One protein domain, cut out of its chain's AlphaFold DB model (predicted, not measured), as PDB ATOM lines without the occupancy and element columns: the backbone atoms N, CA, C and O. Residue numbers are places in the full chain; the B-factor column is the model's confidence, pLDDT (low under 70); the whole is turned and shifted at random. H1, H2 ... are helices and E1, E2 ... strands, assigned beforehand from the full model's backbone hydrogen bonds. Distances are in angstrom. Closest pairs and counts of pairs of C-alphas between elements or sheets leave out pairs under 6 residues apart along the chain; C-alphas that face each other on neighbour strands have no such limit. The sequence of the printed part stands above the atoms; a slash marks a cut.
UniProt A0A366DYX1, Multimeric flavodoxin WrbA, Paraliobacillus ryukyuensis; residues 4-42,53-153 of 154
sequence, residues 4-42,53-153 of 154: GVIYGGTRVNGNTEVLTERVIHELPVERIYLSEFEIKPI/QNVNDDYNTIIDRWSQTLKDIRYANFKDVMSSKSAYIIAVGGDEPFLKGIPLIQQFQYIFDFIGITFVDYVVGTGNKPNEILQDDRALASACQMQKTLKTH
ATOM      1  N   GLY A   4     -26.183  31.441 -29.939       92.00
ATOM      2  CA  GLY A   4     -25.324  31.427 -31.121       92.00
ATOM      3  C   GLY A   4     -23.893  31.786 -30.738       92.00
ATOM      4  O   GLY A   4     -23.679  32.762 -30.019       92.00
ATOM      5  N   VAL A   5     -22.918  31.015 -31.212       94.44
ATOM      6  CA  VAL A   5     -21.491  31.266 -31.002       94.44
ATOM      7  C   VAL A   5     -20.824  31.531 -32.341       94.44
ATOM      8  O   VAL A   5     -20.854  30.683 -33.232       94.44
ATOM      9  N   ILE A   6     -20.204  32.703 -32.469       94.00
ATOM     10  CA  ILE A   6     -19.476  33.116 -33.669       94.00
ATOM     11  C   ILE A   6     -17.976  32.978 -33.397       94.00
ATOM     12  O   ILE A   6     -17.398  33.739 -32.619       94.00
ATOM     13  N   TYR A   7     -17.335  32.011 -34.047       95.69
ATOM     14  CA  TYR A   7     -15.895  31.789 -33.961       95.69
ATOM     15  C   TYR A   7     -15.186  32.615 -35.035       95.69
ATOM     16  O   TYR A   7     -15.254  32.306 -36.223       95.69
ATOM     17  N   GLY A   8     -14.489  33.669 -34.605       92.94
ATOM     18  CA  GLY A   8     -13.643  34.497 -35.476       92.94
ATOM     19  C   GLY A   8     -12.194  34.012 -35.606       92.94
ATOM     20  O   GLY A   8     -11.412  34.597 -36.349       92.94
ATOM     21  N   GLY A   9     -11.806  32.973 -34.862       90.00
ATOM     22  CA  GLY A   9     -10.482  32.365 -34.975       90.00
ATOM     23  C   GLY A   9     -10.386  31.454 -36.199       90.00
ATOM     24  O   GLY A   9     -11.350  30.794 -36.558       90.00
ATOM     25  N   THR A  10      -9.206  31.382 -36.812       85.50
ATOM     26  CA  THR A  10      -8.940  30.493 -37.960       85.50
ATOM     27  C   THR A  10      -8.279  29.173 -37.565       85.50
ATOM     28  O   THR A  10      -8.169  28.255 -38.374       85.50
ATOM     29  N   ARG A  11      -7.785  29.072 -36.327       85.31
ATOM     30  CA  ARG A  11      -7.111  27.874 -35.823       85.31
ATOM     31  C   ARG A  11      -8.132  26.935 -35.201       85.31
ATOM     32  O   ARG A  11      -8.709  27.283 -34.175       85.31
ATOM     33  N   VAL A  12      -8.247  25.738 -35.768       84.56
ATOM     34  CA  VAL A  12      -8.944  24.610 -35.140       84.56
ATOM     35  C   VAL A  12      -8.285  24.310 -33.793       84.56
ATOM     36  O   VAL A  12      -7.056  24.202 -33.722       84.56
ATOM     37  N   ASN A  13      -9.083  24.181 -32.734       87.62
ATOM     38  CA  ASN A  13      -8.611  24.018 -31.353       87.62
ATOM     39  C   ASN A  13      -7.728  25.187 -30.877       87.62
ATOM     40  O   ASN A  13      -6.794  25.016 -30.087       87.62
ATOM     41  N   GLY A  14      -7.997  26.396 -31.377       94.31
ATOM     42  CA  GLY A  14      -7.374  27.609 -30.868       94.31
ATOM     43  C   GLY A  14      -7.746  27.853 -29.404       94.31
ATOM     44  O   GLY A  14      -8.804  27.442 -28.938       94.31
ATOM     45  N   ASN A  15      -6.902  28.579 -28.674       97.06
ATOM     46  CA  ASN A  15      -7.145  28.883 -27.261       97.06
ATOM     47  C   ASN A  15      -8.516  29.539 -27.004       97.06
ATOM     48  O   ASN A  15      -9.192  29.195 -26.038       97.06
ATOM     49  N   THR A  16      -8.952  30.447 -27.882       97.12
ATOM     50  CA  THR A  16     -10.291  31.046 -27.795       97.12
ATOM     51  C   THR A  16     -11.388  29.996 -27.950       97.12
ATOM     52  O   THR A  16     -12.320  29.990 -27.160       97.12
ATOM     53  N   GLU A  17     -11.270  29.083 -28.920       97.00
ATOM     54  CA  GLU A  17     -12.249  28.009 -29.129       97.00
ATOM     55  C   GLU A  17     -12.316  27.080 -27.913       97.00
ATOM     56  O   GLU A  17     -13.399  26.834 -27.396       97.00
ATOM     57  N   VAL A  18     -11.163  26.657 -27.384       97.38
ATOM     58  CA  VAL A  18     -11.078  25.814 -26.178       97.38
ATOM     59  C   VAL A  18     -11.771  26.468 -24.979       97.38
ATOM     60  O   VAL A  18     -12.506  25.804 -24.245       97.38
ATOM     61  N   LEU A  19     -11.560  27.770 -24.771       97.81
ATOM     62  CA  LEU A  19     -12.194  28.498 -23.673       97.81
ATOM     63  C   LEU A  19     -13.707  28.632 -23.878       97.81
ATOM     64  O   LEU A  19     -14.475  28.407 -22.943       97.81
ATOM     65  N   THR A  20     -14.132  28.940 -25.102       97.69
ATOM     66  CA  THR A  20     -15.543  29.068 -25.475       97.69
ATOM     67  C   THR A  20     -16.299  27.749 -25.330       97.69
ATOM     68  O   THR A  20     -17.364  27.731 -24.715       97.69
ATOM     69  N   GLU A  21     -15.737  26.627 -25.792       96.81
ATOM     70  CA  GLU A  21     -16.341  25.293 -25.640       96.81
ATOM     71  C   GLU A  21     -16.518  24.900 -24.166       96.81
ATOM     72  O   GLU A  21     -17.479  24.222 -23.802       96.81
ATOM     73  N   ARG A  22     -15.638  25.385 -23.281       96.31
ATOM     74  CA  ARG A  22     -15.795  25.201 -21.834       96.31
ATOM     75  C   ARG A  22     -16.951  26.026 -21.269       96.31
ATOM     76  O   ARG A  22     -17.698  25.516 -20.435       96.31
ATOM     77  N   VAL A  23     -17.117  27.271 -21.722       97.56
ATOM     78  CA  VAL A  23     -18.237  28.143 -21.320       97.56
ATOM     79  C   VAL A  23     -19.576  27.529 -21.728       97.56
ATOM     80  O   VAL A  23     -20.508  27.481 -20.925       97.56
ATOM     81  N   ILE A  24     -19.673  27.022 -22.954       96.25
ATOM     82  CA  ILE A  24     -20.930  26.514 -23.521       96.25
ATOM     83  C   ILE A  24     -21.148  25.016 -23.304       96.25
ATOM     84  O   ILE A  24     -22.079  24.441 -23.867       96.25
ATOM     85  N   HIS A  25     -20.301  24.371 -22.500       94.94
ATOM     86  CA  HIS A  25     -20.397  22.943 -22.232       94.94
ATOM     87  C   HIS A  25     -21.811  22.562 -21.758       94.94
ATOM     88  O   HIS A  25     -22.349  23.182 -20.836       94.94
ATOM     89  N   GLU A  26     -22.394  21.551 -22.414       92.12
ATOM     90  CA  GLU A  26     -23.766  21.045 -22.209       92.12
ATOM     91  C   GLU A  26     -24.901  22.027 -22.552       92.12
ATOM     92  O   GLU A  26     -26.059  21.762 -22.231       92.12
ATOM     93  N   LEU A  27     -24.612  23.148 -23.220       92.25
ATOM     94  CA  LEU A  27     -25.640  24.087 -23.668       92.25
ATOM     95  C   LEU A  27     -26.068  23.794 -25.117       92.25
ATOM     96  O   LEU A  27     -25.225  23.468 -25.959       92.25
ATOM     97  N   PRO A  28     -27.366  23.932 -25.450       90.81
ATOM     98  CA  PRO A  28     -27.837  23.842 -26.826       90.81
ATOM     99  C   PRO A  28     -27.415  25.103 -27.592       90.81
ATOM    100  O   PRO A  28     -28.036  26.162 -27.467       90.81
ATOM    101  N   VAL A  29     -26.334  24.988 -28.366       92.62
ATOM    102  CA  VAL A  29     -25.712  26.115 -29.074       92.62
ATOM    103  C   VAL A  29     -25.626  25.882 -30.580       92.62
ATOM    104  O   VAL A  29     -25.307  24.783 -31.039       92.62
ATOM    105  N   GLU A  30     -25.857  26.941 -31.346       91.25
ATOM    106  CA  GLU A  30     -25.532  27.024 -32.766       91.25
ATOM    107  C   GLU A  30     -24.108  27.568 -32.922       91.25
ATOM    108  O   GLU A  30     -23.761  28.592 -32.333       91.25
ATOM    109  N   ARG A  31     -23.268  26.879 -33.700       92.44
ATOM    110  CA  ARG A  31     -21.873  27.272 -33.947       92.44
ATOM    111  C   ARG A  31     -21.741  27.831 -35.358       92.44
ATOM    112  O   ARG A  31     -22.151  27.185 -36.319       92.44
ATOM    113  N   ILE A  32     -21.149  29.013 -35.474       91.62
ATOM    114  CA  ILE A  32     -20.870  29.692 -36.739       91.62
ATOM    115  C   ILE A  32     -19.363  29.931 -36.805       91.62
ATOM    116  O   ILE A  32     -18.831  30.765 -36.076       91.62
ATOM    117  N   TYR A  33     -18.669  29.200 -37.673       93.38
ATOM    118  CA  TYR A  33     -17.233  29.354 -37.889       93.38
ATOM    119  C   TYR A  33     -16.988  30.311 -39.050       93.38
ATOM    120  O   TYR A  33     -17.197  29.949 -40.202       93.38
ATOM    121  N   LEU A  34     -16.528  31.535 -38.770       91.94
ATOM    122  CA  LEU A  34     -16.320  32.543 -39.820       91.94
ATOM    123  C   LEU A  34     -15.266  32.119 -40.855       91.94
ATOM    124  O   LEU A  34     -15.313  32.572 -41.990       91.94
ATOM    125  N   SER A  35     -14.345  31.223 -40.487       92.12
ATOM    126  CA  SER A  35     -13.344  30.650 -41.395       92.12
ATOM    127  C   SER A  35     -13.919  29.729 -42.476       92.12
ATOM    128  O   SER A  35     -13.191  29.370 -43.396       92.12
ATOM    129  N   GLU A  36     -15.179  29.306 -42.351       92.50
ATOM    130  CA  GLU A  36     -15.863  28.454 -43.335       92.50
ATOM    131  C   GLU A  36     -16.577  29.259 -44.432       92.50
ATOM    132  O   GLU A  36     -17.124  28.662 -45.356       92.50
ATOM    133  N   PHE A  37     -16.570  30.591 -44.342       91.38
ATOM    134  CA  PHE A  37     -17.272  31.485 -45.261       91.38
ATOM    135  C   PHE A  37     -16.288  32.345 -46.060       91.38
ATOM    136  O   PHE A  37     -15.279  32.822 -45.533       91.38
ATOM    137  N   GLU A  38     -16.605  32.599 -47.326       92.62
ATOM    138  CA  GLU A  38     -15.879  33.547 -48.166       92.62
ATOM    139  C   GLU A  38     -16.560  34.919 -48.086       92.62
ATOM    140  O   GLU A  38     -17.670  35.090 -48.577       92.62
ATOM    141  N   ILE A  39     -15.903  35.912 -47.481       88.00
ATOM    142  CA  ILE A  39     -16.367  37.309 -47.477       88.00
ATOM    143  C   ILE A  39     -15.407  38.131 -48.326       88.00
ATOM    144  O   ILE A  39     -14.198  38.161 -48.068       88.00
ATOM    145  N   LYS A  40     -15.939  38.816 -49.333       88.75
ATOM    146  CA  LYS A  40     -15.152  39.661 -50.225       88.75
ATOM    147  C   LYS A  40     -15.141  41.102 -49.710       88.75
ATOM    148  O   LYS A  40     -16.096  41.550 -49.077       88.75
ATOM    149  N   PRO A  41     -14.062  41.861 -49.965       84.75
ATOM    150  CA  PRO A  41     -14.030  43.274 -49.625       84.75
ATOM    151  C   PRO A  41     -15.184  44.026 -50.290       84.75
ATOM    152  O   PRO A  41     -15.442  43.859 -51.481       84.75
ATOM    153  N   ILE A  42     -15.850  44.884 -49.520       81.19
ATOM    154  CA  ILE A  42     -16.874  45.781 -50.050       81.19
ATOM    155  C   ILE A  42     -16.173  46.955 -50.735       81.19
ATOM    156  O   ILE A  42     -15.334  47.627 -50.132       81.19
ATOM    157  N   GLN A  53     -23.325  47.219 -55.305       76.06
ATOM    158  CA  GLN A  53     -23.666  45.981 -56.002       76.06
ATOM    159  C   GLN A  53     -23.681  44.784 -55.047       76.06
ATOM    160  O   GLN A  53     -22.968  44.762 -54.043       76.06
ATOM    161  N   ASN A  54     -24.479  43.766 -55.381       76.25
ATOM    162  CA  ASN A  54     -24.423  42.489 -54.679       76.25
ATOM    163  C   ASN A  54     -23.062  41.833 -54.948       76.25
ATOM    164  O   ASN A  54     -22.690  41.592 -56.100       76.25
ATOM    165  N   VAL A  55     -22.330  41.569 -53.873       80.19
ATOM    166  CA  VAL A  55     -21.072  40.843 -53.911       80.19
ATOM    167  C   VAL A  55     -21.418  39.364 -53.768       80.19
ATOM    168  O   VAL A  55     -22.017  38.965 -52.778       80.19
ATOM    169  N   ASN A  56     -21.097  38.554 -54.782       85.62
ATOM    170  CA  ASN A  56     -21.349  37.109 -54.760       85.62
ATOM    171  C   ASN A  56     -20.379  36.420 -53.783       85.62
ATOM    172  O   ASN A  56     -19.337  35.895 -54.198       85.62
ATOM    173  N   ASP A  57     -20.694  36.532 -52.498       89.75
ATOM    174  CA  ASP A  57     -19.967  36.028 -51.340       89.75
ATOM    175  C   ASP A  57     -20.957  35.523 -50.267       89.75
ATOM    176  O   ASP A  57     -22.177  35.534 -50.463       89.75
ATOM    177  N   ASP A  58     -20.436  35.061 -49.134       90.69
ATOM    178  CA  ASP A  58     -21.221  34.442 -48.068       90.69
ATOM    179  C   ASP A  58     -21.709  35.424 -46.989       90.69
ATOM    180  O   ASP A  58     -22.291  34.999 -45.984       90.69
ATOM    181  N   TYR A  59     -21.510  36.737 -47.162       85.44
ATOM    182  CA  TYR A  59     -21.876  37.729 -46.146       85.44
ATOM    183  C   TYR A  59     -23.359  37.636 -45.777       85.44
ATOM    184  O   TYR A  59     -23.705  37.556 -44.597       85.44
ATOM    185  N   ASN A  60     -24.235  37.574 -46.782       81.56
ATOM    186  CA  ASN A  60     -25.673  37.463 -46.550       81.56
ATOM    187  C   ASN A  60     -26.033  36.148 -45.856       81.56
ATOM    188  O   ASN A  60     -26.892  36.162 -44.991       81.56
ATOM    189  N   THR A  61     -25.334  35.043 -46.131       84.19
ATOM    190  CA  THR A  61     -25.546  33.768 -45.427       84.19
ATOM    191  C   THR A  61     -25.199  33.874 -43.941       84.19
ATOM    192  O   THR A  61     -25.913  33.328 -43.097       84.19
ATOM    193  N   ILE A  62     -24.116  34.578 -43.593       83.19
ATOM    194  CA  ILE A  62     -23.727  34.818 -42.194       83.19
ATOM    195  C   ILE A  62     -24.762  35.700 -41.508       83.19
ATOM    196  O   ILE A  62     -25.209  35.373 -40.404       83.19
ATOM    197  N   ILE A  63     -25.148  36.800 -42.166       77.19
ATOM    198  CA  ILE A  63     -26.202  37.674 -41.665       77.19
ATOM    199  C   ILE A  63     -27.474  36.866 -41.503       77.19
ATOM    200  O   ILE A  63     -28.029  36.924 -40.427       77.19
ATOM    201  N   ASP A  64     -27.892  36.049 -42.462       74.19
ATOM    202  CA  ASP A  64     -29.084  35.202 -42.396       74.19
ATOM    203  C   ASP A  64     -29.005  34.161 -41.284       74.19
ATOM    204  O   ASP A  64     -29.999  33.947 -40.615       74.19
ATOM    205  N   ARG A  65     -27.862  33.526 -41.006       74.19
ATOM    206  CA  ARG A  65     -27.744  32.589 -39.870       74.19
ATOM    207  C   ARG A  65     -27.833  33.302 -38.529       74.19
ATOM    208  O   ARG A  65     -28.624  32.923 -37.670       74.19
ATOM    209  N   TRP A  66     -27.090  34.393 -38.371       65.12
ATOM    210  CA  TRP A  66     -27.198  35.242 -37.184       65.12
ATOM    211  C   TRP A  66     -28.601  35.873 -37.070       65.12
ATOM    212  O   TRP A  66     -29.143  36.081 -35.980       65.12
ATOM    213  N   SER A  67     -29.227  36.119 -38.212       58.84
ATOM    214  CA  SER A  67     -30.521  36.750 -38.365       58.84
ATOM    215  C   SER A  67     -31.630  35.780 -38.718       58.84
ATOM    216  O   SER A  67     -32.677  36.252 -39.106       58.84
ATOM    217  N   GLN A  68     -31.537  34.465 -38.504       52.03
ATOM    218  CA  GLN A  68     -32.621  33.535 -38.888       52.03
ATOM    219  C   GLN A  68     -33.918  33.767 -38.062       52.03
ATOM    220  O   GLN A  68     -34.926  33.085 -38.227       52.03
ATOM    221  N   THR A  69     -33.922  34.795 -37.198       45.53
ATOM    222  CA  THR A  69     -35.078  35.458 -36.563       45.53
ATOM    223  C   THR A  69     -35.693  36.631 -37.365       45.53
ATOM    224  O   THR A  69     -36.719  37.176 -36.965       45.53
ATOM    225  N   LEU A  70     -35.092  37.049 -38.472       45.28
ATOM    226  CA  LEU A  70     -35.431  38.199 -39.303       45.28
ATOM    227  C   LEU A  70     -36.065  37.674 -40.585       45.28
ATOM    228  O   LEU A  70     -35.433  37.502 -41.621       45.28
ATOM    229  N   LYS A  71     -37.370  37.410 -40.498       42.41
ATOM    230  CA  LYS A  71     -38.199  37.322 -41.698       42.41
ATOM    231  C   LYS A  71     -38.162  38.684 -42.383       42.41
ATOM    232  O   LYS A  71     -38.656  39.678 -41.859       42.41
ATOM    233  N   ASP A  72     -37.509  38.687 -43.525       42.03
ATOM    234  CA  ASP A  72     -37.275  39.805 -44.417       42.03
ATOM    235  C   ASP A  72     -38.555  40.600 -44.757       42.03
ATOM    236  O   ASP A  72     -39.541  40.012 -45.199       42.03
ATOM    237  N   ILE A  73     -38.514  41.929 -44.559       40.81
ATOM    238  CA  ILE A  73     -38.721  42.947 -45.614       40.81
ATOM    239  C   ILE A  73     -37.739  44.108 -45.310       40.81
ATOM    240  O   ILE A  73     -38.120  45.196 -44.886       40.81
ATOM    241  N   ARG A  74     -36.437  43.835 -45.424       53.56
ATOM    242  CA  ARG A  74     -35.265  44.725 -45.311       53.56
ATOM    243  C   ARG A  74     -35.252  45.640 -44.070       53.56
ATOM    244  O   ARG A  74     -35.495  46.837 -44.153       53.56
ATOM    245  N   TYR A  75     -34.898  45.070 -42.916       56.19
ATOM    246  CA  TYR A  75     -34.417  45.758 -41.697       56.19
ATOM    247  C   TYR A  75     -35.367  46.660 -40.887       56.19
ATOM    248  O   TYR A  75     -34.913  47.210 -39.884       56.19
ATOM    249  N   ALA A  76     -36.659  46.780 -41.215       56.31
ATOM    250  CA  ALA A  76     -37.577  47.672 -40.482       56.31
ATOM    251  C   ALA A  76     -37.602  47.444 -38.951       56.31
ATOM    252  O   ALA A  76     -37.728  48.405 -38.200       56.31
ATOM    253  N   ASN A  77     -37.380  46.204 -38.497       67.44
ATOM    254  CA  ASN A  77     -37.357  45.834 -37.075       67.44
ATOM    255  C   ASN A  77     -35.987  45.296 -36.618       67.44
ATOM    256  O   ASN A  77     -35.903  44.601 -35.609       67.44
ATOM    257  N   PHE A  78     -34.903  45.557 -37.363       71.25
ATOM    258  CA  PHE A  78     -33.580  45.008 -37.036       71.25
ATOM    259  C   PHE A  78     -33.143  45.421 -35.632       71.25
ATOM    260  O   PHE A  78     -32.804  44.572 -34.815       71.25
ATOM    261  N   LYS A  79     -33.221  46.719 -35.326       73.50
ATOM    262  CA  LYS A  79     -32.814  47.253 -34.022       73.50
ATOM    263  C   LYS A  79     -33.660  46.697 -32.871       73.50
ATOM    264  O   LYS A  79     -33.117  46.438 -31.804       73.50
ATOM    265  N   ASP A  80     -34.946  46.442 -33.101       79.31
ATOM    266  CA  ASP A  80     -35.839  45.839 -32.103       79.31
ATOM    267  C   ASP A  80     -35.505  44.363 -31.850       79.31
ATOM    268  O   ASP A  80     -35.491  43.901 -30.713       79.31
ATOM    269  N   VAL A  81     -35.171  43.615 -32.904       78.31
ATOM    270  CA  VAL A  81     -34.738  42.216 -32.775       78.31
ATOM    271  C   VAL A  81     -33.356  42.115 -32.136       78.31
ATOM    272  O   VAL A  81     -33.099  41.186 -31.375       78.31
ATOM    273  N   MET A  82     -32.450  43.046 -32.431       81.88
ATOM    274  CA  MET A  82     -31.130  43.077 -31.802       81.88
ATOM    275  C   MET A  82     -31.206  43.541 -30.346       81.88
ATOM    276  O   MET A  82     -30.454  43.027 -29.522       81.88
ATOM    277  N   SER A  83     -32.143  44.429 -29.999       85.69
ATOM    278  CA  SER A  83     -32.307  44.899 -28.619       85.69
ATOM    279  C   SER A  83     -32.853  43.854 -27.658       85.69
ATOM    280  O   SER A  83     -32.590  43.926 -26.460       85.69
ATOM    281  N   SER A  84     -33.515  42.818 -28.173       86.00
ATOM    282  CA  SER A  84     -33.889  41.652 -27.374       86.00
ATOM    283  C   SER A  84     -32.745  40.648 -27.178       86.00
ATOM    284  O   SER A  84     -32.963  39.604 -26.563       86.00
ATOM    285  N   LYS A  85     -31.558  40.883 -27.757       87.94
ATOM    286  CA  LYS A  85     -30.409  39.974 -27.662       87.94
ATOM    287  C   LYS A  85     -29.403  40.478 -26.632       87.94
ATOM    288  O   LYS A  85     -29.239  41.676 -26.399       87.94
ATOM    289  N   SER A  86     -28.683  39.522 -26.065       92.44
ATOM    290  CA  SER A  86     -27.537  39.753 -25.194       92.44
ATOM    291  C   SER A  86     -26.262  39.294 -25.890       92.44
ATOM    292  O   SER A  86     -26.271  38.262 -26.564       92.44
ATOM    293  N   ALA A  87     -25.170  40.034 -25.713       94.25
ATOM    294  CA  ALA A  87     -23.856  39.672 -26.229       94.25
ATOM    295  C   ALA A  87     -22.855  39.395 -25.111       94.25
ATOM    296  O   ALA A  87     -22.887  40.007 -24.042       94.25
ATOM    297  N   TYR A  88     -21.934  38.491 -25.430       97.06
ATOM    298  CA  TYR A  88     -20.777  38.124 -24.631       97.06
ATOM    299  C   TYR A  88     -19.554  38.101 -25.550       97.06
ATOM    300  O   TYR A  88     -19.684  37.764 -26.727       97.06
ATOM    301  N   ILE A  89     -18.373  38.438 -25.031       98.12
ATOM    302  CA  ILE A  89     -17.119  38.381 -25.798       98.12
ATOM    303  C   ILE A  89     -16.126  37.448 -25.115       98.12
ATOM    304  O   ILE A  89     -15.911  37.540 -23.912       98.12
ATOM    305  N   ILE A  90     -15.474  36.578 -25.886       98.31
ATOM    306  CA  ILE A  90     -14.345  35.770 -25.420       98.31
ATOM    307  C   ILE A  90     -13.161  36.050 -26.342       98.31
ATOM    308  O   ILE A  90     -13.247  35.844 -27.551       98.31
ATOM    309  N   ALA A  91     -12.055  36.527 -25.776       97.81
ATOM    310  CA  ALA A  91     -10.840  36.847 -26.513       97.81
ATOM    311  C   ALA A  91      -9.610  36.260 -25.814       97.81
ATOM    312  O   ALA A  91      -9.467  36.356 -24.597       97.81
ATOM    313  N   VAL A  92      -8.694  35.678 -26.588       97.81
ATOM    314  CA  VAL A  92      -7.406  35.197 -26.082       97.81
ATOM    315  C   VAL A  92      -6.277  35.831 -26.877       97.81
ATOM    316  O   VAL A  92      -6.314  35.845 -28.107       97.81
ATOM    317  N   GLY A  93      -5.280  36.359 -26.171       96.62
ATOM    318  CA  GLY A  93      -4.112  36.993 -26.773       96.62
ATOM    319  C   GLY A  93      -2.800  36.527 -26.154       96.62
ATOM    320  O   GLY A  93      -2.765  35.868 -25.119       96.62
ATOM    321  N   GLY A  94      -1.705  36.868 -26.822       96.44
ATOM    322  CA  GLY A  94      -0.356  36.463 -26.436       96.44
ATOM    323  C   GLY A  94       0.469  37.510 -25.700       96.44
ATOM    324  O   GLY A  94       1.505  37.172 -25.133       96.44
ATOM    325  N   ASP A  95       0.030  38.766 -25.758       96.19
ATOM    326  CA  ASP A  95       0.776  39.945 -25.330       96.19
ATOM    327  C   ASP A  95      -0.092  40.760 -24.368       96.19
ATOM    328  O   ASP A  95      -0.956  41.519 -24.800       96.19
ATOM    329  N   GLU A  96       0.079  40.520 -23.064       95.38
ATOM    330  CA  GLU A  96      -0.645  41.182 -21.964       95.38
ATOM    331  C   GLU A  96      -2.142  41.448 -22.249       95.38
ATOM    332  O   GLU A  96      -2.626  42.580 -22.104       95.38
ATOM    333  N   PRO A  97      -2.915  40.423 -22.660       96.56
ATOM    334  CA  PRO A  97      -4.252  40.621 -23.211       96.56
ATOM    335  C   PRO A  97      -5.210  41.251 -22.202       96.56
ATOM    336  O   PRO A  97      -6.087  42.012 -22.593       96.56
ATOM    337  N   PHE A  98      -5.014  41.022 -20.901       94.25
ATOM    338  CA  PHE A  98      -5.852  41.628 -19.871       94.25
ATOM    339  C   PHE A  98      -5.830  43.167 -19.883       94.25
ATOM    340  O   PHE A  98      -6.844  43.788 -19.584       94.25
ATOM    341  N   LEU A  99      -4.698  43.783 -20.237       95.12
ATOM    342  CA  LEU A  99      -4.578  45.237 -20.363       95.12
ATOM    343  C   LEU A  99      -4.788  45.673 -21.818       95.12
ATOM    344  O   LEU A  99      -5.611  46.544 -22.101       95.12
ATOM    345  N   LYS A 100      -4.072  45.038 -22.751       97.62
ATOM    346  CA  LYS A 100      -4.052  45.425 -24.171       97.62
ATOM    347  C   LYS A 100      -5.321  45.032 -24.930       97.62
ATOM    348  O   LYS A 100      -5.585  45.583 -25.992       97.62
ATOM    349  N   GLY A 101      -6.120  44.116 -24.389       96.56
ATOM    350  CA  GLY A 101      -7.415  43.709 -24.931       96.56
ATOM    351  C   GLY A 101      -8.579  44.611 -24.515       96.56
ATOM    352  O   GLY A 101      -9.636  44.534 -25.130       96.56
ATOM    353  N   ILE A 102      -8.413  45.497 -23.525       96.44
ATOM    354  CA  ILE A 102      -9.490  46.402 -23.081       96.44
ATOM    355  C   ILE A 102     -10.031  47.272 -24.231       96.44
ATOM    356  O   ILE A 102     -11.253  47.336 -24.373       96.44
ATOM    357  N   PRO A 103      -9.196  47.881 -25.101       98.12
ATOM    358  CA  PRO A 103      -9.697  48.648 -26.241       98.12
ATOM    359  C   PRO A 103     -10.581  47.834 -27.197       98.12
ATOM    360  O   PRO A 103     -11.557  48.365 -27.719       98.12
ATOM    361  N   LEU A 104     -10.286  46.541 -27.392       97.44
ATOM    362  CA  LEU A 104     -11.121  45.639 -28.195       97.44
ATOM    363  C   LEU A 104     -12.500  45.453 -27.549       97.44
ATOM    364  O   LEU A 104     -13.521  45.563 -28.221       97.44
ATOM    365  N   ILE A 105     -12.534  45.211 -26.237       98.00
ATOM    366  CA  ILE A 105     -13.787  45.063 -25.486       98.00
ATOM    367  C   ILE A 105     -14.617  46.353 -25.539       98.00
ATOM    368  O   ILE A 105     -15.815  46.302 -25.805       98.00
ATOM    369  N   GLN A 106     -13.981  47.514 -25.362       97.88
ATOM    370  CA  GLN A 106     -14.643  48.818 -25.463       97.88
ATOM    371  C   GLN A 106     -15.187  49.086 -26.870       97.88
ATOM    372  O   GLN A 106     -16.287  49.611 -27.019       97.88
ATOM    373  N   GLN A 107     -14.449  48.696 -27.913       98.25
ATOM    374  CA  GLN A 107     -14.929  48.801 -29.288       98.25
ATOM    375  C   GLN A 107     -16.206  47.977 -29.492       98.25
ATOM    376  O   GLN A 107     -17.168  48.484 -30.066       98.25
ATOM    377  N   PHE A 108     -16.242  46.739 -28.992       97.25
ATOM    378  CA  PHE A 108     -17.447  45.912 -29.057       97.25
ATOM    379  C   PHE A 108     -18.605  46.499 -28.262       97.25
ATOM    380  O   PHE A 108     -19.726  46.486 -28.762       97.25
ATOM    381  N   GLN A 109     -18.347  47.077 -27.087       96.81
ATOM    382  CA  GLN A 109     -19.373  47.790 -26.332       96.81
ATOM    383  C   GLN A 109     -20.026  48.889 -27.185       96.81
ATOM    384  O   GLN A 109     -21.244  48.901 -27.316       96.81
ATOM    385  N   TYR A 110     -19.241  49.741 -27.856       96.69
ATOM    386  CA  TYR A 110     -19.800  50.784 -28.727       96.69
ATOM    387  C   TYR A 110     -20.566  50.226 -29.930       96.69
ATOM    388  O   TYR A 110     -21.583  50.793 -30.331       96.69
ATOM    389  N   ILE A 111     -20.099  49.115 -30.510       91.00
ATOM    390  CA  ILE A 111     -20.816  48.428 -31.592       91.00
ATOM    391  C   ILE A 111     -22.171  47.932 -31.081       91.00
ATOM    392  O   ILE A 111     -23.185  48.175 -31.735       91.00
ATOM    393  N   PHE A 112     -22.198  47.276 -29.918       93.75
ATOM    394  CA  PHE A 112     -23.412  46.748 -29.300       93.75
ATOM    395  C   PHE A 112     -24.391  47.855 -28.912       93.75
ATOM    396  O   PHE A 112     -25.564  47.753 -29.268       93.75
ATOM    397  N   ASP A 113     -23.912  48.950 -28.322       91.69
ATOM    398  CA  ASP A 113     -24.723  50.128 -28.000       91.69
ATOM    399  C   ASP A 113     -25.369  50.729 -29.259       91.69
ATOM    400  O   ASP A 113     -26.556  51.070 -29.270       91.69
ATOM    401  N   PHE A 114     -24.610  50.821 -30.357       86.88
ATOM    402  CA  PHE A 114     -25.104  51.363 -31.622       86.88
ATOM    403  C   PHE A 114     -26.258  50.529 -32.203       86.88
ATOM    404  O   PHE A 114     -27.297  51.080 -32.594       86.88
ATOM    405  N   ILE A 115     -26.099  49.202 -32.226       85.00
ATOM    406  CA  ILE A 115     -27.107  48.267 -32.758       85.00
ATOM    407  C   ILE A 115     -28.192  47.888 -31.737       85.00
ATOM    408  O   ILE A 115     -29.186  47.276 -32.120       85.00
ATOM    409  N   GLY A 116     -28.042  48.288 -30.473       88.00
ATOM    410  CA  GLY A 116     -29.011  48.099 -29.394       88.00
ATOM    411  C   GLY A 116     -28.871  46.806 -28.588       88.00
ATOM    412  O   GLY A 116     -29.730  46.556 -27.753       88.00
ATOM    413  N   ILE A 117     -27.833  45.991 -28.800       91.81
ATOM    414  CA  ILE A 117     -27.622  44.739 -28.051       91.81
ATOM    415  C   ILE A 117     -27.181  45.040 -26.617       91.81
ATOM    416  O   ILE A 117     -26.299  45.865 -26.393       91.81
ATOM    417  N   THR A 118     -27.708  44.291 -25.644       93.81
ATOM    418  CA  THR A 118     -27.213  44.363 -24.261       93.81
ATOM    419  C   THR A 118     -25.882  43.622 -24.135       93.81
ATOM    420  O   THR A 118     -25.843  42.394 -24.240       93.81
ATOM    421  N   PHE A 119     -24.786  44.339 -23.889       96.25
ATOM    422  CA  PHE A 119     -23.494  43.716 -23.601       96.25
ATOM    423  C   PHE A 119     -23.432  43.259 -22.138       96.25
ATOM    424  O   PHE A 119     -23.485  44.087 -21.233       96.25
ATOM    425  N   VAL A 120     -23.370  41.944 -21.903       95.75
ATOM    426  CA  VAL A 120     -23.530  41.371 -20.556       95.75
ATOM    427  C   VAL A 120     -22.198  41.142 -19.859       95.75
ATOM    428  O   VAL A 120     -22.044  41.530 -18.704       95.75
ATOM    429  N   ASP A 121     -21.254  40.479 -20.526       96.44
ATOM    430  CA  ASP A 121     -19.977  40.109 -19.915       96.44
ATOM    431  C   ASP A 121     -18.917  39.768 -20.973       96.44
ATOM    432  O   ASP A 121     -19.220  39.553 -22.151       96.44
ATOM    433  N   TYR A 122     -17.662  39.669 -20.549       98.06
ATOM    434  CA  TYR A 122     -16.562  39.238 -21.395       98.06
ATOM    435  C   TYR A 122     -15.500  38.440 -20.637       98.06
ATOM    436  O   TYR A 122     -15.287  38.589 -19.439       98.06
ATOM    437  N   VAL A 123     -14.768  37.608 -21.373       98.38
ATOM    438  CA  VAL A 123     -13.601  36.878 -20.882       98.38
ATOM    439  C   VAL A 123     -12.411  37.246 -21.752       98.38
ATOM    440  O   VAL A 123     -12.446  37.108 -22.974       98.38
ATOM    441  N   VAL A 124     -11.339  37.692 -21.107       98.25
ATOM    442  CA  VAL A 124     -10.038  37.882 -21.744       98.25
ATOM    443  C   VAL A 124      -9.046  36.933 -21.092       98.25
ATOM    444  O   VAL A 124      -8.915  36.937 -19.869       98.25
ATOM    445  N   GLY A 125      -8.361  36.138 -21.907       97.81
ATOM    446  CA  GLY A 125      -7.351  35.193 -21.446       97.81
ATOM    447  C   GLY A 125      -6.039  35.283 -22.207       97.81
ATOM    448  O   GLY A 125      -5.926  35.964 -23.230       97.81
ATOM    449  N   THR A 126      -5.045  34.570 -21.695       97.94
ATOM    450  CA  THR A 126      -3.681  34.533 -22.211       97.94
ATOM    451  C   THR A 126      -3.364  33.166 -22.796       97.94
ATOM    452  O   THR A 126      -3.609  32.137 -22.174       97.94
ATOM    453  N   GLY A 127      -2.805  33.141 -24.004       96.00
ATOM    454  CA  GLY A 127      -2.328  31.904 -24.615       96.00
ATOM    455  C   GLY A 127      -1.805  32.110 -26.032       96.00
ATOM    456  O   GLY A 127      -2.526  32.589 -26.907       96.00
ATOM    457  N   ASN A 128      -0.571  31.680 -26.278       92.38
ATOM    458  CA  ASN A 128       0.095  31.750 -27.578       92.38
ATOM    459  C   ASN A 128       0.084  30.400 -28.297       92.38
ATOM    460  O   ASN A 128      -0.290  30.307 -29.473       92.38
ATOM    461  N   LYS A 129       0.502  29.349 -27.589       93.25
ATOM    462  CA  LYS A 129       0.525  27.976 -28.104       93.25
ATOM    463  C   LYS A 129      -0.813  27.288 -27.832       93.25
ATOM    464  O   LYS A 129      -1.540  27.712 -26.931       93.25
ATOM    465  N   PRO A 130      -1.157  26.238 -28.597       92.00
ATOM    466  CA  PRO A 130      -2.367  25.464 -28.345       92.00
ATOM    467  C   PRO A 130      -2.459  25.014 -26.883       92.00
ATOM    468  O   PRO A 130      -1.466  24.558 -26.314       92.00
ATOM    469  N   ASN A 131      -3.653  25.121 -26.302       93.06
ATOM    470  CA  ASN A 131      -3.993  24.718 -24.933       93.06
ATOM    471  C   ASN A 131      -3.335  25.515 -23.791       93.06
ATOM    472  O   ASN A 131      -3.599  25.202 -22.631       93.06
ATOM    473  N   GLU A 132      -2.540  26.557 -24.054       96.50
ATOM    474  CA  GLU A 132      -1.973  27.396 -22.978       96.50
ATOM    475  C   GLU A 132      -3.055  28.104 -22.156       96.50
ATOM    476  O   GLU A 132      -2.871  28.322 -20.963       96.50
ATOM    477  N   ILE A 133      -4.220  28.367 -22.753       97.19
ATOM    478  CA  ILE A 133      -5.364  28.952 -22.044       97.19
ATOM    479  C   ILE A 133      -5.851  28.107 -20.861       97.19
ATOM    480  O   ILE A 133      -6.465  28.629 -19.937       97.19
ATOM    481  N   LEU A 134      -5.561  26.802 -20.863       96.69
ATOM    482  CA  LEU A 134      -5.907  25.900 -19.763       96.69
ATOM    483  C   LEU A 134      -5.063  26.142 -18.503       96.69
ATOM    484  O   LEU A 134      -5.353  25.552 -17.468       96.69
ATOM    485  N   GLN A 135      -4.023  26.971 -18.597       97.12
ATOM    486  CA  GLN A 135      -3.174  27.377 -17.477       97.12
ATOM    487  C   GLN A 135      -3.509  28.797 -16.987       97.12
ATOM    488  O   GLN A 135      -2.930  29.258 -16.007       97.12
ATOM    489  N   ASP A 136      -4.427  29.505 -17.655       97.69
ATOM    490  CA  ASP A 136      -4.872  30.835 -17.242       97.69
ATOM    491  C   ASP A 136      -6.037  30.712 -16.248       97.69
ATOM    492  O   ASP A 136      -7.215  30.762 -16.613       97.69
ATOM    493  N   ASP A 137      -5.700  30.553 -14.967       97.56
ATOM    494  CA  ASP A 137      -6.677  30.414 -13.878       97.56
ATOM    495  C   ASP A 137      -7.689  31.564 -13.841       97.56
ATOM    496  O   ASP A 137      -8.864  31.369 -13.516       97.56
ATOM    497  N   ARG A 138      -7.252  32.776 -14.207       96.25
ATOM    498  CA  ARG A 138      -8.115  33.954 -14.231       96.25
ATOM    499  C   ARG A 138      -9.161  33.830 -15.331       96.25
ATOM    500  O   ARG A 138     -10.347  34.025 -15.063       96.25
ATOM    501  N   ALA A 139      -8.736  33.503 -16.547       97.81
ATOM    502  CA  ALA A 139      -9.642  33.324 -17.674       97.81
ATOM    503  C   ALA A 139     -10.605  32.154 -17.434       97.81
ATOM    504  O   ALA A 139     -11.797  32.273 -17.717       97.81
ATOM    505  N   LEU A 140     -10.118  31.055 -16.848       98.12
ATOM    506  CA  LEU A 140     -10.937  29.897 -16.486       98.12
ATOM    507  C   LEU A 140     -11.983  30.227 -15.412       98.12
ATOM    508  O   LEU A 140     -13.128  29.778 -15.517       98.12
ATOM    509  N   ALA A 141     -11.628  31.028 -14.405       98.00
ATOM    510  CA  ALA A 141     -12.570  31.486 -13.388       98.00
ATOM    511  C   ALA A 141     -13.661  32.387 -13.991       98.00
ATOM    512  O   ALA A 141     -14.848  32.157 -13.743       98.00
ATOM    513  N   SER A 142     -13.282  33.352 -14.837       97.69
ATOM    514  CA  SER A 142     -14.239  34.211 -15.550       97.69
ATOM    515  C   SER A 142     -15.144  33.404 -16.485       97.69
ATOM    516  O   SER A 142     -16.355  33.606 -16.496       97.69
ATOM    517  N   ALA A 143     -14.595  32.427 -17.212       97.88
ATOM    518  CA  ALA A 143     -15.365  31.524 -18.065       97.88
ATOM    519  C   ALA A 143     -16.383  30.694 -17.262       97.88
ATOM    520  O   ALA A 143     -17.534  30.546 -17.674       97.88
ATOM    521  N   CYS A 144     -15.997  30.196 -16.083       97.25
ATOM    522  CA  CYS A 144     -16.918  29.497 -15.186       97.25
ATOM    523  C   CYS A 144     -18.058  30.413 -14.716       97.25
ATOM    524  O   CYS A 144     -19.213  29.984 -14.656       97.25
ATOM    525  N   GLN A 145     -17.760  31.677 -14.408       96.81
ATOM    526  CA  GLN A 145     -18.782  32.647 -14.027       96.81
ATOM    527  C   GLN A 145     -19.735  32.952 -15.189       96.81
ATOM    528  O   GLN A 145     -20.951  32.889 -15.006       96.81
ATOM    529  N   MET A 146     -19.202  33.181 -16.390       97.06
ATOM    530  CA  MET A 146     -19.997  33.401 -17.601       97.06
ATOM    531  C   MET A 146     -20.932  32.219 -17.886       97.06
ATOM    532  O   MET A 146     -22.110  32.421 -18.167       97.06
ATOM    533  N   GLN A 147     -20.453  30.979 -17.739       96.12
ATOM    534  CA  GLN A 147     -21.286  29.785 -17.906       96.12
ATOM    535  C   GLN A 147     -22.473  29.758 -16.933       96.12
ATOM    536  O   GLN A 147     -23.585  29.405 -17.330       96.12
ATOM    537  N   LYS A 148     -22.270  30.131 -15.662       94.62
ATOM    538  CA  LYS A 148     -23.366  30.220 -14.681       94.62
ATOM    539  C   LYS A 148     -24.397  31.266 -15.105       94.62
ATOM    540  O   LYS A 148     -25.596  30.996 -15.048       94.62
ATOM    541  N   THR A 149     -23.932  32.426 -15.572       92.75
ATOM    542  CA  THR A 149     -24.805  33.481 -16.098       92.75
ATOM    543  C   THR A 149     -25.618  32.967 -17.284       92.75
ATOM    544  O   THR A 149     -26.841  33.087 -17.264       92.75
ATOM    545  N   LEU A 150     -24.988  32.306 -18.259       92.19
ATOM    546  CA  LEU A 150     -25.681  31.725 -19.415       92.19
ATOM    547  C   LEU A 150     -26.740  30.701 -18.993       92.19
ATOM    548  O   LEU A 150     -27.879  30.793 -19.440       92.19
ATOM    549  N   LYS A 151     -26.407  29.787 -18.073       90.19
ATOM    550  CA  LYS A 151     -27.349  28.784 -17.542       90.19
ATOM    551  C   LYS A 151     -28.559  29.388 -16.822       90.19
ATOM    552  O   LYS A 151     -29.586  28.735 -16.745       90.19
ATOM    553  N   THR A 152     -28.455  30.613 -16.305       86.12
ATOM    554  CA  THR A 152     -29.580  31.294 -15.635       86.12
ATOM    555  C   THR A 152     -30.602  31.857 -16.633       86.12
ATOM    556  O   THR A 152     -31.732  32.145 -16.251       86.12
ATOM    557  N   HIS A 153     -30.219  32.020 -17.904       72.38
ATOM    558  CA  HIS A 153     -31.050  32.646 -18.938       72.38
ATOM    559  C   HIS A 153     -31.619  31.649 -19.966       72.38
ATOM    560  O   HIS A 153     -32.317  32.068 -20.890       72.38
TER     561      HIS A 153
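Overview. This is residues 4 to 42 and 53 to 153 of the 154 residues of the protein "Multimeric flavodoxin WrbA" of Paraliobacillus ryukyuensis (UniProt A0A366DYX1). Two short two-stranded parallel sheets, E1 with E2 and E3 with E4, stand side by side with their strands running roughly one way, a loose row E2, E1, E3, E4 in which E1 and E3 are near each other but not paired. H1 and H7 cover one face of the longer pair E3 and E4, H4 and H5 cover its other face, and H2 and H3 lie toward the far end with a loop between them. The printed part has 140 residues with seven named helices and four named strands, in the order E1 H1 E2 H2 H3 E3 H4 H5 E4 H6 H7; the class is mixed, helices and strands. The whole is compact, with a radius of gyration of the C-alphas of 16.1 A, and spans 48 by 33 by 31 A.

Arrangement. E1, residues 4 to 7, is the parallel neighbour of E2, residues 29 to 33, at 27 degrees, with N 5 and O 30 at 2.8 A and N 32 and O 5 at 2.8 A, within hydrogen-bond range. Between them in the chain comes H1, residues 15 to 23, and E1, H1 and E2 form a strand-helix-strand unit, two parallel neighbour strands joined through a helix, with a right-handed crossover. H2, residues 59 to 66, is near E2, with 7 pairs of C-alphas within 10 A, and its closest C-alpha to E1 is that of Trp 66, 7.4 A from that of Gly 4. H2 is apart from H3, residues 78 to 83. E3, residues 86 to 93, is near E1, with 6 pairs of C-alphas within 10 A; the closest C-alphas of H1 and E3 are those of Thr 16 and Val 92, 5.3 A apart. E3 is the parallel neighbour of E4, residues 118 to 126, at 14 degrees, with N 91 and O 123 at 2.9 A and N 123 and O 89 at 2.8 A. H4, residues 97 to 100, and H5, residues 102 to 115, meet only through their link and make with E3 and E4 a second strand-helix-strand unit, also right-handed. The closest C-alphas of H5 and E4 are those of Gln 109 and Phe 119, 6.4 A apart, and those of H4 and E4 are Phe 98 and Val 124, 5.9 A apart. H3 and H5 only just touch, with 3 pairs of C-alphas within 8 A; H5 touches H3 with residue 115 alone, and the closest C-alphas are those of Lys 79 and Ile 115, 5.9 A apart. H6, residues 132 to 135, touches H1, with the C-alphas of Ile 133 and Asn 15 at 5.5 A. H7, residues 137 to 152, touches H1 with its residues 140 to 147 alone, at a steep tilt of 40 degrees, the same way; the closest C-alphas are those of Val 23 and Gln 147, 4.9 A apart. The closest C-alphas of H7 and E4 are those of Ala 139 and Gly 125, 4.8 A apart. H6 and H7 touch only at the corner, and only just, with 3 pairs of C-alphas within 8 A, the closest those of Leu 134 and Leu 140 at 7.2 A. H5 and H7 are apart. In H1, H2, H3, H5 and H7 every O i to N i+4 pair is within hydrogen-bond range; H4 and H6 are too short for such a pair.

Along the chain. E1 begins at C-alpha 4 (-25.324, 31.427, -31.121). From first to last C-alpha, E3 measures 23.6 A, E4 25.6 A, H5 20.2 A and H7 23.0 A. E4 ends at C-alpha 126 (-3.681, 34.533, -22.211), and H7 ends at C-alpha 152 (-29.580, 31.294, -15.635).

Size, cuts and confidence. The two C-alphas farthest apart are those of Gln 53 and Asp 137, 48.0 A. Residues 43 to 52 are not printed, and C-alphas 42 and 53 are 9.0 A apart across the cut, in the link from E2 to H2. Of the links printed whole, H2 to H3 is long, with 11 residues. The mean pLDDT of the printed part is 88.6, and residues 66 to 77, of which 66 belongs to H2, are under 70.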